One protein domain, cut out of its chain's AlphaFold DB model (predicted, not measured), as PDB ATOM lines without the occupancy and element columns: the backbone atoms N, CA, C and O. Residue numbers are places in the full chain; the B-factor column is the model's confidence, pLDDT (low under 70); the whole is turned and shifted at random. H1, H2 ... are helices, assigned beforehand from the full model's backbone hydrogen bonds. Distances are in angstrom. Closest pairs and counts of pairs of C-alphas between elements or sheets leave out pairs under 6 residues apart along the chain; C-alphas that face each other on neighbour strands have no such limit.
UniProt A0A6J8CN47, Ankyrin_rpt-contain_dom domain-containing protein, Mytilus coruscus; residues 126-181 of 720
ATOM      1  N   LYS A 126     122.995 152.745 153.139       88.00
ATOM      2  CA  LYS A 126     123.804 151.772 153.892       88.00
ATOM      3  C   LYS A 126     123.769 150.397 153.222       88.00
ATOM      4  O   LYS A 126     124.823 149.790 153.033       88.00
ATOM      5  N   GLU A 127     122.591 149.938 152.810       87.31
ATOM      6  CA  GLU A 127     122.404 148.685 152.068       87.31
ATOM      7  C   GLU A 127     123.097 148.726 150.713       87.31
ATOM      8  O   GLU A 127     123.879 147.829 150.400       87.31
ATOM      9  N   LYS A 128     122.901 149.808 149.947       88.06
ATOM     10  CA  LYS A 128     123.592 150.018 148.671       88.06
ATOM     11  C   LYS A 128     125.108 149.911 148.838       88.06
ATOM     12  O   LYS A 128     125.791 149.217 148.086       88.06
ATOM     13  N   ARG A 129     125.650 150.550 149.876       91.06
ATOM     14  CA  ARG A 129     127.082 150.497 150.179       91.06
ATOM     15  C   ARG A 129     127.541 149.088 150.557       91.06
ATOM     16  O   ARG A 129     128.620 148.686 150.130       91.06
ATOM     17  N   LYS A 130     126.733 148.328 151.307       89.94
ATOM     18  CA  LYS A 130     127.018 146.924 151.641       89.94
ATOM     19  C   LYS A 130     127.052 146.052 150.385       89.94
ATOM     20  O   LYS A 130     128.019 145.324 150.203       89.94
ATOM     21  N   ILE A 131     126.065 146.176 149.498       88.69
ATOM     22  CA  ILE A 131     125.995 145.424 148.233       88.69
ATOM     23  C   ILE A 131     127.219 145.724 147.356       88.69
ATOM     24  O   ILE A 131     127.906 144.800 146.919       88.69
ATOM     25  N   LEU A 132     127.543 147.009 147.156       90.81
ATOM     26  CA  LEU A 132     128.726 147.416 146.395       90.81
ATOM     27  C   LEU A 132     130.008 146.860 147.014       90.81
ATOM     28  O   LEU A 132     130.860 146.328 146.306       90.81
ATOM     29  N   HIS A 133     130.133 146.946 148.340       92.56
ATOM     30  CA  HIS A 133     131.286 146.412 149.046       92.56
ATOM     31  C   HIS A 133     131.423 144.900 148.855       92.56
ATOM     32  O   HIS A 133     132.522 144.450 148.546       92.56
ATOM     33  N   THR A 134     130.338 144.132 148.971       91.50
ATOM     34  CA  THR A 134     130.346 142.675 148.781       91.50
ATOM     35  C   THR A 134     130.838 142.294 147.386       91.50
ATOM     36  O   THR A 134     131.762 141.490 147.270       91.50
ATOM     37  N   HIS A 135     130.287 142.901 146.330       89.88
ATOM     38  CA  HIS A 135     130.709 142.610 144.956       89.88
ATOM     39  C   HIS A 135     132.160 143.025 144.689       89.88
ATOM     40  O   HIS A 135     132.934 142.244 144.139       89.88
ATOM     41  N   CYS A 136     132.554 144.225 145.120       91.19
ATOM     42  CA  CYS A 136     133.927 144.701 144.975       91.19
ATOM     43  C   CYS A 136     134.928 143.838 145.752       91.19
ATOM     44  O   CYS A 136     136.015 143.578 145.248       91.19
ATOM     45  N   ASN A 137     134.578 143.389 146.960       91.75
ATOM     46  CA  ASN A 137     135.434 142.532 147.776       91.75
ATOM     47  C   ASN A 137     135.596 141.142 147.149       91.75
ATOM     48  O   ASN A 137     136.712 140.641 147.080       91.75
ATOM     49  N   ALA A 138     134.512 140.562 146.625       89.19
ATOM     50  CA  ALA A 138     134.555 139.283 145.914       89.19
ATOM     51  C   ALA A 138     135.469 139.316 144.673       89.19
ATOM     52  O   ALA A 138     136.062 138.303 144.324       89.19
ATOM     53  N   MET A 139     135.606 140.483 144.035       88.69
ATOM     54  CA  MET A 139     136.472 140.703 142.866       88.69
ATOM     55  C   MET A 139     137.801 141.398 143.213       88.69
ATOM     56  O   MET A 139     138.488 141.896 142.320       88.69
ATOM     57  N   SER A 140     138.168 141.471 144.497       90.56
ATOM     58  CA  SER A 140     139.424 142.073 144.976       90.56
ATOM     59  C   SER A 140     139.662 143.521 144.513       90.56
ATOM     60  O   SER A 140     140.798 143.958 144.312       90.56
ATOM     61  N   VAL A 141     138.596 144.307 144.346       89.12
ATOM     62  CA  VAL A 141     138.689 145.725 143.982       89.12
ATOM     63  C   VAL A 141     139.157 146.538 145.198       89.12
ATOM     64  O   VAL A 141     138.568 146.424 146.278       89.12
ATOM     65  N   PRO A 142     140.172 147.416 145.062       89.31
ATOM     66  CA  PRO A 142     140.660 148.218 146.181       89.31
ATOM     67  C   PRO A 142     139.598 149.166 146.755       89.31
ATOM     68  O   PRO A 142     138.957 149.914 146.014       89.31
ATOM     69  N   LYS A 143     139.459 149.194 148.091       87.88
ATOM     70  CA  LYS A 143     138.437 149.987 148.813       87.88
ATOM     71  C   LYS A 143     138.397 151.465 148.411       87.88
ATOM     72  O   LYS A 143     137.313 152.031 148.304       87.88
ATOM     73  N   TYR A 144     139.546 152.091 148.160       87.00
ATOM     74  CA  TYR A 144     139.613 153.515 147.809       87.00
ATOM     75  C   TYR A 144     138.898 153.857 146.491       87.00
ATOM     76  O   TYR A 144     138.454 154.988 146.334       87.00
ATOM     77  N   LYS A 145     138.731 152.894 145.568       84.81
ATOM     78  CA  LYS A 145     138.073 153.132 144.272       84.81
ATOM     79  C   LYS A 145     136.559 153.308 144.363       84.81
ATOM     80  O   LYS A 145     135.967 153.863 143.447       84.81
ATOM     81  N   TYR A 146     135.927 152.798 145.419       88.44
ATOM     82  CA  TYR A 146     134.464 152.791 145.531       88.44
ATOM     83  C   TYR A 146     133.926 153.325 146.856       88.44
ATOM     84  O   TYR A 146     132.736 153.610 146.956       88.44
ATOM     85  N   LYS A 147     134.775 153.501 147.876       87.62
ATOM     86  CA  LYS A 147     134.357 154.008 149.192       87.62
ATOM     87  C   LYS A 147     133.771 155.425 149.128       87.62
ATOM     88  O   LYS A 147     132.887 155.737 149.919       87.62
ATOM     89  N   THR A 148     134.262 156.259 148.213       84.94
ATOM     90  CA  THR A 148     133.867 157.669 148.054       84.94
ATOM     91  C   THR A 148     132.726 157.882 147.062       84.94
ATOM     92  O   THR A 148     132.254 159.004 146.930       84.94
ATOM     93  N   ILE A 149     132.267 156.833 146.371       87.00
ATOM     94  CA  ILE A 149     131.200 156.956 145.376       87.00
ATOM     95  C   ILE A 149     129.887 157.326 146.077       87.00
ATOM     96  O   ILE A 149     129.440 156.614 146.985       87.00
ATOM     97  N   SER A 150     129.251 158.413 145.631       85.88
ATOM     98  CA  SER A 150     127.874 158.717 146.024       85.88
ATOM     99  C   SER A 150     126.904 157.740 145.354       85.88
ATOM    100  O   SER A 150     126.950 157.520 144.145       85.88
ATOM    101  N   LEU A 151     126.025 157.131 146.154       86.00
ATOM    102  CA  LEU A 151     125.035 156.133 145.712       86.00
ATOM    103  C   LEU A 151     123.594 156.657 145.846       86.00
ATOM    104  O   LEU A 151     122.634 155.894 145.698       86.00
ATOM    105  N   GLU A 152     123.439 157.950 146.142       79.44
ATOM    106  CA  GLU A 152     122.143 158.606 146.354       79.44
ATOM    107  C   GLU A 152     121.263 158.491 145.107       79.44
ATOM    108  O   GLU A 152     120.142 157.992 145.180       79.44
ATOM    109  N   ASN A 153     121.836 158.799 143.942       70.38
ATOM    110  CA  ASN A 153     121.136 158.794 142.653       70.38
ATOM    111  C   ASN A 153     121.141 157.428 141.944       70.38
ATOM    112  O   ASN A 153     120.643 157.302 140.831       70.38
ATOM    113  N   ALA A 154     121.707 156.392 142.570       73.69
ATOM    114  CA  ALA A 154     121.841 155.066 141.975       73.69
ATOM    115  C   ALA A 154     120.565 154.241 142.218       73.69
ATOM    116  O   ALA A 154     120.503 153.443 143.156       73.69
ATOM    117  N   THR A 155     119.504 154.514 141.465       65.25
ATOM    118  CA  THR A 155     118.153 153.979 141.725       65.25
ATOM    119  C   THR A 155     117.821 152.716 140.937       65.25
ATOM    120  O   THR A 155     117.084 151.875 141.441       65.25
ATOM    121  N   LEU A 156     118.388 152.541 139.742       67.12
ATOM    122  CA  LEU A 156     118.042 151.450 138.827       67.12
ATOM    123  C   LEU A 156     119.167 150.418 138.731       67.12
ATOM    124  O   LEU A 156     120.343 150.779 138.709       67.12
ATOM    125  N   MET A 157     118.803 149.133 138.650       68.81
ATOM    126  CA  MET A 157     119.732 148.009 138.450       68.81
ATOM    127  C   MET A 157     120.873 147.916 139.472       68.81
ATOM    128  O   MET A 157     121.930 147.355 139.176       68.81
ATOM    129  N   PHE A 158     120.697 148.478 140.667       78.81
ATOM    130  CA  PHE A 158     121.814 148.762 141.561       78.81
ATOM    131  C   PHE A 158     122.706 147.539 141.880       78.81
ATOM    132  O   PHE A 158     123.927 147.653 141.728       78.81
ATOM    133  N   PRO A 159     122.164 146.351 142.226       78.75
ATOM    134  CA  PRO A 159     122.989 145.161 142.456       78.75
ATOM    135  C   PRO A 159     123.772 144.710 141.212       78.75
ATOM    136  O   PRO A 159     124.940 144.333 141.305       78.75
ATOM    137  N   VAL A 160     123.162 144.805 140.026       73.88
ATOM    138  CA  VAL A 160     123.811 144.452 138.753       73.88
ATOM    139  C   VAL A 160     124.913 145.452 138.419       73.88
ATOM    140  O   VAL A 160     126.013 145.037 138.067       73.88
ATOM    141  N   LEU A 161     124.673 146.754 138.601       81.31
ATOM    142  CA  LEU A 161     125.703 147.783 138.444       81.31
ATOM    143  C   LEU A 161     126.875 147.534 139.398       81.31
ATOM    144  O   LEU A 161     128.021 147.653 138.986       81.31
ATOM    145  N   CYS A 162     126.622 147.111 140.638       86.19
ATOM    146  CA  CYS A 162     127.692 146.735 141.564       86.19
ATOM    147  C   CYS A 162     128.525 145.560 141.038       86.19
ATOM    148  O   CYS A 162     129.753 145.617 141.081       86.19
ATOM    149  N   LYS A 163     127.873 144.515 140.509       83.69
ATOM    150  CA  LYS A 163     128.556 143.374 139.885       83.69
ATOM    151  C   LYS A 163     129.383 143.812 138.674       83.69
ATOM    152  O   LYS A 163     130.565 143.497 138.608       83.69
ATOM    153  N   LEU A 164     128.788 144.573 137.755       79.69
ATOM    154  CA  LEU A 164     129.465 145.105 136.572       79.69
ATOM    155  C   LEU A 164     130.683 145.937 136.971       79.69
ATOM    156  O   LEU A 164     131.796 145.668 136.515       79.69
ATOM    157  N   PHE A 165     130.489 146.902 137.873       86.31
ATOM    158  CA  PHE A 165     131.541 147.763 138.406       86.31
ATOM    159  C   PHE A 165     132.692 146.952 139.009       86.31
ATOM    160  O   PHE A 165     133.863 147.248 138.765       86.31
ATOM    161  N   ALA A 166     132.374 145.903 139.766       86.75
ATOM    162  CA  ALA A 166     133.375 145.034 140.364       86.75
ATOM    163  C   ALA A 166     134.180 144.260 139.305       86.75
ATOM    164  O   ALA A 166     135.405 144.201 139.396       86.75
ATOM    165  N   CYS A 167     133.515 143.733 138.274       83.31
ATOM    166  CA  CYS A 167     134.134 142.898 137.243       83.31
ATOM    167  C   CYS A 167     134.953 143.675 136.197       83.31
ATOM    168  O   CYS A 167     135.808 143.083 135.542       83.31
ATOM    169  N   ASN A 168     134.714 144.978 136.001       79.69
ATOM    170  CA  ASN A 168     135.292 145.720 134.876       79.69
ATOM    171  C   ASN A 168     136.006 147.013 135.310       79.69
ATOM    172  O   ASN A 168     135.402 147.976 135.788       79.69
ATOM    173  N   LYS A 169     137.324 147.068 135.058       82.62
ATOM    174  CA  LYS A 169     138.194 148.210 135.397       82.62
ATOM    175  C   LYS A 169     137.734 149.537 134.775       82.62
ATOM    176  O   LYS A 169     137.977 150.578 135.380       82.62
ATOM    177  N   LYS A 170     137.062 149.527 133.617       78.31
ATOM    178  CA  LYS A 170     136.557 150.750 132.966       78.31
ATOM    179  C   LYS A 170     135.448 151.414 133.785       78.31
ATOM    180  O   LYS A 170     135.461 152.628 133.978       78.31
ATOM    181  N   TYR A 171     134.522 150.636 134.335       82.56
ATOM    182  CA  TYR A 171     133.484 151.195 135.204       82.56
ATOM    183  C   TYR A 171     134.071 151.688 136.525       82.56
ATOM    184  O   TYR A 171     133.672 152.741 137.015       82.56
ATOM    185  N   GLN A 172     135.098 150.999 137.040       86.38
ATOM    186  CA  GLN A 172     135.847 151.467 138.209       86.38
ATOM    187  C   GLN A 172     136.461 152.852 137.986       86.38
ATOM    188  O   GLN A 172     136.467 153.660 138.908       86.38
ATOM    189  N   THR A 173     136.955 153.143 136.775       83.75
ATOM    190  CA  THR A 173     137.479 154.476 136.435       83.75
ATOM    191  C   THR A 173     136.392 155.537 136.267       83.75
ATOM    192  O   THR A 173     136.642 156.699 136.565       83.75
ATOM    193  N   LEU A 174     135.183 155.158 135.834       79.12
ATOM    194  CA  LEU A 174     134.046 156.082 135.726       79.12
ATOM    195  C   LEU A 174     133.464 156.471 137.095       79.12
ATOM    196  O   LEU A 174     132.833 157.525 137.212       79.12
ATOM    197  N   GLY A 175     133.669 155.642 138.123       84.69
ATOM    198  CA  GLY A 175     133.292 155.943 139.503       84.69
ATOM    199  C   GLY A 175     131.801 156.255 139.649       84.69
ATOM    200  O   GLY A 175     130.944 155.494 139.206       84.69
ATOM    201  N   GLU A 176     131.483 157.401 140.252       84.19
ATOM    202  CA  GLU A 176     130.101 157.847 140.472       84.19
ATOM    203  C   GLU A 176     129.299 158.015 139.178       84.19
ATOM    204  O   GLU A 176     128.103 157.719 139.149       84.19
ATOM    205  N   ARG A 177     129.945 158.430 138.081       79.06
ATOM    206  CA  ARG A 177     129.259 158.675 136.807       79.06
ATOM    207  C   ARG A 177     128.554 157.419 136.289       79.06
ATOM    208  O   ARG A 177     127.466 157.529 135.728       79.06
ATOM    209  N   PHE A 178     129.140 156.244 136.530       81.31
ATOM    210  CA  PHE A 178     128.565 154.953 136.153       81.31
ATOM    211  C   PHE A 178     127.238 154.670 136.873       81.31
ATOM    212  O   PHE A 178     126.281 154.221 136.250       81.31
ATOM    213  N   PHE A 179     127.152 154.991 138.165       81.25
ATOM    214  CA  PHE A 179     125.948 154.767 138.969       81.25
ATOM    215  C   PHE A 179     124.893 155.863 138.799       81.25
ATOM    216  O   PHE A 179     123.703 155.579 138.913       81.25
ATOM    217  N   ARG A 180     125.310 157.107 138.526       76.44
ATOM    218  CA  ARG A 180     124.400 158.248 138.344       76.44
ATOM    219  C   ARG A 180     123.618 158.157 137.032       76.44
ATOM    220  O   ARG A 180     122.452 158.532 136.995       76.44
ATOM    221  N   LYS A 181     124.260 157.695 135.955       71.88
ATOM    222  CA  LYS A 181     123.652 157.617 134.618       71.88
ATOM    223  C   LYS A 181     124.000 156.302 133.909       71.88
ATOM    224  O   LYS A 181     124.711 156.315 132.902       71.88
TER     225      LYS A 181
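AT A GLANCE: This is residues 126 to 181 of the 720 residues of the protein "Ankyrin_rpt-contain_dom domain-containing protein" of Mytilus coruscus (UniProt A0A6J8CN47). Two helices, H1 and H2, lie side by side and run the same way, and the short helices H3 and H4 fold back on the side of H2 away from H1. A long loop, residues 139 to 157, returns from the end of H1 to the start of H2. The printed part has 56 residues with four named helices, in the order H1, H2, H3, H4, and no named strand: all helix. It is compact and rounded, with a radius of gyration of the C-alphas of 9.6 A and spans of 25 by 22 by 19 A.

HOW THE PARTS SIT: H1, residues 126 to 138, touches H2, residues 158 to 167, at a shallow tilt of 26 degrees; their closest C-alphas, Cys 136 and Ala 166, are 4.7 A apart. H2 and H3, residues 169 to 174, touch only at the corner, with closest C-alphas Phe 165 and Tyr 171 at 5.1 A. H4, residues 176 to 180, is close to H2 but not clearly touching; C-alphas 161 and 179 are closest, at 7.0 A. H1 is apart from H3 and H4. In H1, H2, H3 and H4 every O i to N i+4 pair is within hydrogen-bond range.

IN THESE COORDINATES: H1 is 18.3 A long from C-alpha 126 at (123.804, 151.772, 153.892), and H2 14.3 A. H4 ends with C-alpha 180 at (124.400, 158.248, 138.344).

THE WHOLE: The printed part has no cut. The link from H1 to H2 is long. Residues 155 to 157 have pLDDT under 70.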